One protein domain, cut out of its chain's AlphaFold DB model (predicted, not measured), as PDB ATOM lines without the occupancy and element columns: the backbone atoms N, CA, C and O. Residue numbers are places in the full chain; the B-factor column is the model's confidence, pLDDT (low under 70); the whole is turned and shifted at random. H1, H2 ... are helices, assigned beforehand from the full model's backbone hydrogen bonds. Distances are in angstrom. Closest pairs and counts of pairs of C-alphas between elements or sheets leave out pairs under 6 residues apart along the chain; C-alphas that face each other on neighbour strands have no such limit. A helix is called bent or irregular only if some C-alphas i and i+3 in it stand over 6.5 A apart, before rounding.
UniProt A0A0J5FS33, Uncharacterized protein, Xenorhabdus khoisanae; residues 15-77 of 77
ATOM      1  N   PHE A  15      40.911 -38.349  28.006       93.81
ATOM      2  CA  PHE A  15      41.901 -38.698  26.996       93.81
ATOM      3  C   PHE A  15      41.265 -39.379  25.780       93.81
ATOM      4  O   PHE A  15      41.544 -38.988  24.647       93.81
ATOM      5  N   THR A  16      40.412 -40.389  25.976       93.38
ATOM      6  CA  THR A  16      39.812 -41.114  24.846       93.38
ATOM      7  C   THR A  16      38.787 -40.277  24.080       93.38
ATOM      8  O   THR A  16      38.677 -40.443  22.861       93.38
ATOM      9  N   ALA A  17      38.111 -39.338  24.748       92.88
ATOM     10  CA  ALA A  17      37.268 -38.324  24.121       92.88
ATOM     11  C   ALA A  17      38.101 -37.400  23.223       92.88
ATOM     12  O   ALA A  17      37.795 -37.230  22.041       92.88
ATOM     13  N   HIS A  18      39.208 -36.872  23.756       95.19
ATOM     14  CA  HIS A  18      40.101 -35.985  23.016       95.19
ATOM     15  C   HIS A  18      40.737 -36.674  21.803       95.19
ATOM     16  O   HIS A  18      40.805 -36.102  20.720       95.19
ATOM     17  N   VAL A  19      41.163 -37.932  21.945       95.88
ATOM     18  CA  VAL A  19      41.660 -38.727  20.813       95.88
ATOM     19  C   VAL A  19      40.609 -38.806  19.704       95.88
ATOM     20  O   VAL A  19      40.939 -38.591  18.541       95.88
ATOM     21  N   ARG A  20      39.346 -39.083  20.046       93.94
ATOM     22  CA  ARG A  20      38.269 -39.239  19.058       93.94
ATOM     23  C   ARG A  20      37.950 -37.936  18.332       93.94
ATOM     24  O   ARG A  20      37.720 -37.967  17.126       93.94
ATOM     25  N   GLU A  21      37.984 -36.812  19.046       95.19
ATOM     26  CA  GLU A  21      37.861 -35.471  18.467       95.19
ATOM     27  C   GLU A  21      38.958 -35.225  17.424       95.19
ATOM     28  O   GLU A  21      38.661 -34.885  16.281       95.19
ATOM     29  N   ARG A  22      40.220 -35.501  17.773       96.81
ATOM     30  CA  ARG A  22      41.358 -35.307  16.862       96.81
ATOM     31  C   ARG A  22      41.313 -36.200  15.627       96.81
ATOM     32  O   ARG A  22      41.823 -35.810  14.583       96.81
ATOM     33  N   LEU A  23      40.711 -37.386  15.731       95.56
ATOM     34  CA  LEU A  23      40.527 -38.294  14.594       95.56
ATOM     35  C   LEU A  23      39.507 -37.776  13.563       95.56
ATOM     36  O   LEU A  23      39.483 -38.283  12.443       95.56
ATOM     37  N   GLN A  24      38.695 -36.764  13.901       94.56
ATOM     38  CA  GLN A  24      37.768 -36.131  12.953       94.56
ATOM     39  C   GLN A  24      38.466 -35.158  11.992       94.56
ATOM     40  O   GLN A  24      37.907 -34.832  10.944       94.56
ATOM     41  N   ASP A  25      39.680 -34.705  12.321       97.00
ATOM     42  CA  ASP A  25      40.472 -33.820  11.471       97.00
ATOM     43  C   ASP A  25      41.781 -34.481  11.025       97.00
ATOM     44  O   ASP A  25      42.532 -35.083  11.799       97.00
ATOM     45  N   LYS A  26      42.088 -34.337   9.734       94.81
ATOM     46  CA  LYS A  26      43.268 -34.959   9.128       94.81
ATOM     47  C   LYS A  26      44.572 -34.412   9.715       94.81
ATOM     48  O   LYS A  26      45.494 -35.191   9.936       94.81
ATOM     49  N   GLY A  27      44.674 -33.104   9.940       97.62
ATOM     50  CA  GLY A  27      45.876 -32.482  10.499       97.62
ATOM     51  C   GLY A  27      46.092 -32.899  11.950       97.62
ATOM     52  O   GLY A  27      47.169 -33.372  12.315       97.62
ATOM     53  N   GLN A  28      45.033 -32.843  12.753       96.81
ATOM     54  CA  GLN A  28      45.081 -33.240  14.158       96.81
ATOM     55  C   GLN A  28      45.389 -34.728  14.352       96.81
ATOM     56  O   GLN A  28      46.039 -35.084  15.342       96.81
ATOM     57  N   SER A  29      44.989 -35.574  13.398       96.19
ATOM     58  CA  SER A  29      45.358 -36.991  13.346       96.19
ATOM     59  C   SER A  29      46.861 -37.199  13.134       96.19
ATOM     60  O   SER A  29      47.450 -38.076  13.766       96.19
ATOM     61  N   PHE A  30      47.511 -36.385  12.293       97.62
ATOM     62  CA  PHE A  30      48.968 -36.445  12.124       97.62
ATOM     63  C   PHE A  30      49.712 -35.977  13.374       97.62
ATOM     64  O   PHE A  30      50.673 -36.625  13.780       97.62
ATOM     65  N   GLU A  31      49.241 -34.915  14.027       97.38
ATOM     66  CA  GLU A  31      49.804 -34.462  15.308       97.38
ATOM     67  C   GLU A  31      49.677 -35.542  16.400       97.38
ATOM     68  O   GLU A  31      50.601 -35.762  17.186       97.38
ATOM     69  N   LEU A  32      48.549 -36.262  16.429       97.06
ATOM     70  CA  LEU A  32      48.343 -37.391  17.337       97.06
ATOM     71  C   LEU A  32      49.302 -38.554  17.027       97.06
ATOM     72  O   LEU A  32      49.851 -39.156  17.950       97.06
ATOM     73  N   ALA A  33      49.540 -38.849  15.746       96.44
ATOM     74  CA  ALA A  33      50.506 -39.861  15.323       96.44
ATOM     75  C   ALA A  33      51.945 -39.480  15.710       96.44
ATOM     76  O   ALA A  33      52.680 -40.315  16.230       96.44
ATOM     77  N   GLU A  34      52.334 -38.216  15.531       97.94
ATOM     78  CA  GLU A  34      53.645 -37.710  15.952       97.94
ATOM     79  C   GLU A  34      53.837 -37.849  17.468       97.94
ATOM     80  O   GLU A  34      54.867 -38.342  17.934       97.94
ATOM     81  N   TRP A  35      52.824 -37.473  18.256       97.62
ATOM     82  CA  TRP A  35      52.847 -37.679  19.701       97.62
ATOM     83  C   TRP A  35      52.994 -39.162  20.065       97.62
ATOM     84  O   TRP A  35      53.809 -39.499  20.927       97.62
ATOM     85  N   ALA A  36      52.267 -40.050  19.384       97.06
ATOM     86  CA  ALA A  36      52.344 -41.487  19.615       97.06
ATOM     87  C   ALA A  36      53.741 -42.051  19.300       97.06
ATOM     88  O   ALA A  36      54.269 -42.841  20.084       97.06
ATOM     89  N   PHE A  37      54.377 -41.610  18.207       97.75
ATOM     90  CA  PHE A  37      55.748 -42.006  17.872       97.75
ATOM     91  C   PHE A  37      56.748 -41.564  18.937       97.75
ATOM     92  O   PHE A  37      57.530 -42.390  19.406       97.75
ATOM     93  N   ARG A  38      56.653 -40.319  19.422       98.00
ATOM     94  CA  ARG A  38      57.486 -39.861  20.546       98.00
ATOM     95  C   ARG A  38      57.285 -40.711  21.798       98.00
ATOM     96  O   ARG A  38      58.257 -41.045  22.470       98.00
ATOM     97  N   CYS A  39      56.048 -41.089  22.121       97.31
ATOM     98  CA  CYS A  39      55.770 -41.946  23.279       97.31
ATOM     99  C   CYS A  39      56.385 -43.345  23.122       97.31
ATOM    100  O   CYS A  39      56.876 -43.914  24.094       97.31
ATOM    101  N   ILE A  40      56.407 -43.888  21.902       95.12
ATOM    102  CA  ILE A  40      57.059 -45.170  21.597       95.12
ATOM    103  C   ILE A  40      58.578 -45.065  21.767       95.12
ATOM    104  O   ILE A  40      59.173 -45.920  22.418       95.12
ATOM    105  N   GLU A  41      59.196 -44.021  21.214       97.62
ATOM    106  CA  GLU A  41      60.648 -43.811  21.271       97.62
ATOM    107  C   GLU A  41      61.153 -43.567  22.697       97.62
ATOM    108  O   GLU A  41      62.200 -44.077  23.090       97.62
ATOM    109  N   THR A  42      60.395 -42.806  23.486       97.19
ATOM    110  CA  THR A  42      60.751 -42.452  24.870       97.19
ATOM    111  C   THR A  42      60.327 -43.511  25.890       97.19
ATOM    112  O   THR A  42      60.874 -43.573  26.988       97.19
ATOM    113  N   GLY A  43      59.350 -44.355  25.551       95.50
ATOM    114  CA  GLY A  43      58.737 -45.302  26.480       95.50
ATOM    115  C   GLY A  43      57.814 -44.652  27.521       95.50
ATOM    116  O   GLY A  43      57.444 -45.318  28.494       95.50
ATOM    117  N   GLU A  44      57.439 -43.385  27.342       96.00
ATOM    118  CA  GLU A  44      56.543 -42.639  28.231       96.00
ATOM    119  C   GLU A  44      55.058 -42.830  27.863       96.00
ATOM    120  O   GLU A  44      54.711 -43.359  26.809       96.00
ATOM    121  N   ASN A  45      54.147 -42.402  28.747       95.31
ATOM    122  CA  ASN A  45      52.695 -42.366  28.489       95.31
ATOM    123  C   ASN A  45      52.051 -43.720  28.112       95.31
ATOM    124  O   ASN A  45      51.050 -43.761  27.398       95.31
ATOM    125  N   LYS A  46      52.589 -44.839  28.619       93.81
ATOM    126  CA  LYS A  46      52.157 -46.207  28.265       93.81
ATOM    127  C   LYS A  46      50.650 -46.453  28.413       93.81
ATOM    128  O   LYS A  46      50.058 -47.113  27.560       93.81
ATOM    129  N   ASP A  47      50.019 -45.925  29.460       93.00
ATOM    130  CA  ASP A  47      48.579 -46.118  29.681       93.00
ATOM    131  C   ASP A  47      47.721 -45.296  28.713       93.00
ATOM    132  O   ASP A  47      46.710 -45.795  28.217       93.00
ATOM    133  N   ASN A  48      48.152 -44.081  28.369       94.31
ATOM    134  CA  ASN A  48      47.503 -43.277  27.334       94.31
ATOM    135  C   ASN A  48      47.687 -43.923  25.954       94.31
ATOM    136  O   ASN A  48      46.739 -43.999  25.183       94.31
ATOM    137  N   MET A  49      48.858 -44.492  25.662       95.19
ATOM    138  CA  MET A  49      49.079 -45.268  24.436       95.19
ATOM    139  C   MET A  49      48.171 -46.502  24.357       95.19
ATOM    140  O   MET A  49      47.612 -46.784  23.298       95.19
ATOM    141  N   ARG A  50      47.958 -47.217  25.472       92.62
ATOM    142  CA  ARG A  50      47.001 -48.335  25.522       92.62
ATOM    143  C   ARG A  50      45.577 -47.858  25.218       92.62
ATOM    144  O   ARG A  50      44.896 -48.477  24.407       92.62
ATOM    145  N   GLN A  51      45.157 -46.745  25.820       92.94
ATOM    146  CA  GLN A  51      43.848 -46.134  25.567       92.94
ATOM    147  C   GLN A  51      43.694 -45.653  24.116       92.94
ATOM    148  O   GLN A  51      42.653 -45.889  23.509       92.94
ATOM    149  N   LEU A  52      44.730 -45.046  23.528       94.69
ATOM    150  CA  LEU A  52      44.750 -44.626  22.123       94.69
ATOM    151  C   LEU A  52      44.501 -45.820  21.194       94.69
ATOM    152  O   LEU A  52      43.642 -45.748  20.319       94.69
ATOM    153  N   VAL A  53      45.197 -46.940  21.412       93.31
ATOM    154  CA  VAL A  53      44.983 -48.166  20.625       93.31
ATOM    155  C   VAL A  53      43.546 -48.672  20.773       93.31
ATOM    156  O   VAL A  53      42.939 -49.055  19.775       93.31
ATOM    157  N   SER A  54      42.968 -48.626  21.978       90.38
ATOM    158  CA  SER A  54      41.561 -48.987  22.188       90.38
ATOM    159  C   SER A  54      40.599 -48.104  21.388       90.38
ATOM    160  O   SER A  54      39.665 -48.640  20.793       90.38
ATOM    161  N   VAL A  55      40.837 -46.786  21.317       92.88
ATOM    162  CA  VAL A  55      40.030 -45.879  20.476       92.88
ATOM    163  C   VAL A  55      40.152 -46.266  19.005       92.88
ATOM    164  O   VAL A  55      39.138 -46.471  18.350       92.88
ATOM    165  N   LEU A  56      41.375 -46.433  18.491       92.94
ATOM    166  CA  LEU A  56      41.607 -46.757  17.077       92.94
ATOM    167  C   LEU A  56      40.931 -48.069  16.662       92.94
ATOM    168  O   LEU A  56      40.309 -48.143  15.604       92.94
ATOM    169  N   VAL A  57      41.020 -49.101  17.504       91.31
ATOM    170  CA  VAL A  57      40.342 -50.380  17.261       91.31
ATOM    171  C   VAL A  57      38.823 -50.192  17.251       91.31
ATOM    172  O   VAL A  57      38.156 -50.707  16.354       91.31
ATOM    173  N   ASN A  58      38.280 -49.434  18.207       88.88
ATOM    174  CA  ASN A  58      36.846 -49.167  18.287       88.88
ATOM    175  C   ASN A  58      36.323 -48.418  17.050       88.88
ATOM    176  O   ASN A  58      35.308 -48.822  16.487       88.88
ATOM    177  N   GLU A  59      37.041 -47.395  16.576       88.75
ATOM    178  CA  GLU A  59      36.667 -46.641  15.371       88.75
ATOM    179  C   GLU A  59      36.625 -47.532  14.122       88.75
ATOM    180  O   GLU A  59      35.687 -47.452  13.330       88.75
ATOM    181  N   VAL A  60      37.583 -48.455  13.967       89.31
ATOM    182  CA  VAL A  60      37.578 -49.412  12.847       89.31
ATOM    183  C   VAL A  60      36.350 -50.323  12.895       89.31
ATOM    184  O   VAL A  60      35.717 -50.559  11.863       89.31
ATOM    185  N   PHE A  61      35.994 -50.848  14.070       88.12
ATOM    186  CA  PHE A  61      34.802 -51.691  14.206       88.12
ATOM    187  C   PHE A  61      33.511 -50.907  13.984       88.12
ATOM    188  O   PHE A  61      32.604 -51.414  13.322       88.12
ATOM    189  N   PHE A  62      33.440 -49.675  14.485       87.12
ATOM    190  CA  PHE A  62      32.301 -48.795  14.274       87.12
ATOM    191  C   PHE A  62      32.083 -48.511  12.784       87.12
ATOM    192  O   PHE A  62      30.986 -48.735  12.275       87.12
ATOM    193  N   GLN A  63      33.141 -48.135  12.056       88.31
ATOM    194  CA  GLN A  63      33.083 -47.915  10.608       88.31
ATOM    195  C   GLN A  63      32.633 -49.168   9.849       88.31
ATOM    196  O   GLN A  63      31.763 -49.084   8.986       88.31
ATOM    197  N   ARG A  64      33.179 -50.347  10.184       89.19
ATOM    198  CA  ARG A  64      32.772 -51.619   9.556       89.19
ATOM    199  C   ARG A  64      31.291 -51.907   9.758       89.19
ATOM    200  O   ARG A  64      30.602 -52.200   8.788       89.19
ATOM    201  N   LYS A  65      30.803 -51.765  10.991       88.56
ATOM    202  CA  LYS A  65      29.389 -51.964  11.308       88.56
ATOM    203  C   LYS A  65      28.497 -50.986  10.541       88.56
ATOM    204  O   LYS A  65      27.489 -51.402   9.989       88.56
ATOM    205  N   MET A  66      28.892 -49.715  10.441       88.56
ATOM    206  CA  MET A  66      28.152 -48.734   9.643       88.56
ATOM    207  C   MET A  66      28.044 -49.141   8.169       88.56
ATOM    208  O   MET A  66      26.967 -49.026   7.591       88.56
ATOM    209  N   PHE A  67      29.131 -49.619   7.555       90.88
ATOM    210  CA  PHE A  67      29.090 -50.093   6.170       90.88
ATOM    211  C   PHE A  67      28.195 -51.328   6.009       90.88
ATOM    212  O   PHE A  67      27.394 -51.371   5.079       90.88
ATOM    213  N   GLU A  68      28.273 -52.293   6.930       92.12
ATOM    214  CA  GLU A  68      27.392 -53.471   6.938       92.12
ATOM    215  C   GLU A  68      25.910 -53.079   7.066       92.12
ATOM    216  O   GLU A  68      25.061 -53.609   6.346       92.12
ATOM    217  N   ASP A  69      25.590 -52.128   7.945       91.00
ATOM    218  CA  ASP A  69      24.229 -51.629   8.145       91.00
ATOM    219  C   ASP A  69      23.698 -50.915   6.884       91.00
ATOM    220  O   ASP A  69      22.549 -51.135   6.488       91.00
ATOM    221  N   ILE A  70      24.536 -50.119   6.205       93.19
ATOM    222  CA  ILE A  70      24.198 -49.464   4.929       93.19
ATOM    223  C   ILE A  70      23.952 -50.499   3.824       93.19
ATOM    224  O   ILE A  70      22.940 -50.422   3.125       93.19
ATOM    225  N   ASP A  71      24.833 -51.490   3.680       92.12
ATOM    226  CA  ASP A  71      24.691 -52.549   2.676       92.12
ATOM    227  C   ASP A  71      23.404 -53.359   2.889       92.12
ATOM    228  O   ASP A  71      22.688 -53.677   1.935       92.12
ATOM    229  N   ASN A  72      23.074 -53.668   4.145       92.38
ATOM    230  CA  ASN A  72      21.832 -54.350   4.498       92.38
ATOM    231  C   ASN A  72      20.599 -53.490   4.199       92.38
ATOM    232  O   ASN A  72      19.591 -54.019   3.732       92.38
ATOM    233  N   PHE A  73      20.661 -52.177   4.435       92.62
ATOM    234  CA  PHE A  73      19.578 -51.264   4.072       92.62
ATOM    235  C   PHE A  73      19.347 -51.242   2.555       92.62
ATOM    236  O   PHE A  73      18.205 -51.375   2.120       92.62
ATOM    237  N   ILE A  74      20.411 -51.150   1.752       93.06
ATOM    238  CA  ILE A  74      20.323 -51.135   0.281       93.06
ATOM    239  C   ILE A  74      19.762 -52.454  -0.268       93.06
ATOM    240  O   ILE A  74      19.023 -52.438  -1.242       93.06
ATOM    241  N   ARG A  75      20.089 -53.606   0.332       90.56
ATOM    242  CA  ARG A  75      19.592 -54.917  -0.132       90.56
ATOM    243  C   ARG A  75      18.118 -55.180   0.184       90.56
ATOM    244  O   ARG A  75      17.519 -56.038  -0.459       90.56
ATOM    245  N   ASN A  76      17.572 -54.512   1.198       86.50
ATOM    246  CA  ASN A  76      16.220 -54.749   1.710       86.50
ATOM    247  C   ASN A  76      15.189 -53.699   1.245       86.50
ATOM    248  O   ASN A  76      14.031 -53.789   1.656       86.50
ATOM    249  N   ASN A  77      15.592 -52.722   0.424       70.31
ATOM    250  CA  ASN A  77      14.729 -51.714  -0.207       70.31
ATOM    251  C   ASN A  77      14.872 -51.766  -1.732       70.31
ATOM    252  O   ASN A  77      13.914 -51.340  -2.412       70.31
TER     253      ASN A  77
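This is residues 15 to 77 of the 77 residues of an uncharacterized protein of Xenorhabdus khoisanae (UniProt A0A0J5FS33). One long helix, H3, and a shorter one, H2, make a V joined by a tight turn, and the short helix H1 packs on both limbs, making a small body. The far part of H3 leaves this body as a long arm: residues 60 to 77, of which 60 to 75 belong to H3, stick out. The printed part has 63 residues with three named helices, in the order H1, H2, H3, and no named strand; its class is all helix. The whole is loose, with a radius of gyration of the C-alphas of 15.3 A, and spans 53 by 22 by 18 A, the arm making much of the length.

H1, residues 15 to 22, touches H2, residues 26 to 42, through residues 28 to 32 of H2 alone. Their closest C-alphas, those of Arg 22 and Gln 28, are 5.0 A apart. H1 and H2 form a helical hairpin, running opposite ways at a steep tilt of 42 degrees. H3, residues 46 to 75, touches H1 with its residues 48 to 55 alone; the closest C-alphas, those of Thr 16 and Val 55, are 6.5 A apart. H1 and H3 run the same way at a steep tilt of 54 degrees. H2 and H3 only just touch, with 3 pairs of C-alphas within 8 A, between residues 36 to 39 of H2 and residues 46 to 49 of H3. Their closest C-alphas, those of Ala 36 and Met 49, are 6.9 A apart. These two form a second helical hairpin, running opposite ways at a tilt of 37 degrees, only just steep. The helix packing is mostly crossed, with 0 of the 3 touching pairs at a shallow tilt. In H1, H2 and H3 every O i to N i+4 pair is within hydrogen-bond range.

H1 begins at Phe 15, with its C-alpha at (41.901, -38.698, 26.996), and is 10.7 A long from first to last C-alpha. H2 runs from Lys 26 to Thr 42 over 24.7 A; C-alpha 42 is at (60.751, -42.452, 24.870). H3 is the longest helix, with 30 residues from Lys 46 to Arg 75 over 44.1 A, and its last C-alpha is at (19.592, -54.917, -0.132). No helix is bent or irregular.

The two C-alphas farthest apart, those of Thr 42 and Asn 77, are 53.2 A apart. Without residues 60 to 77, the body of 45 residues spans 27 by 20 by 15 A, with a radius of gyration of 10.0 A. The printed part has no cut, and both links, H1 to H2 and H2 to H3, are tight, with 3 residues each. Asn 77 is the chain's last residue. The mean pLDDT of the printed part is 93.3, and no printed residue is under 70.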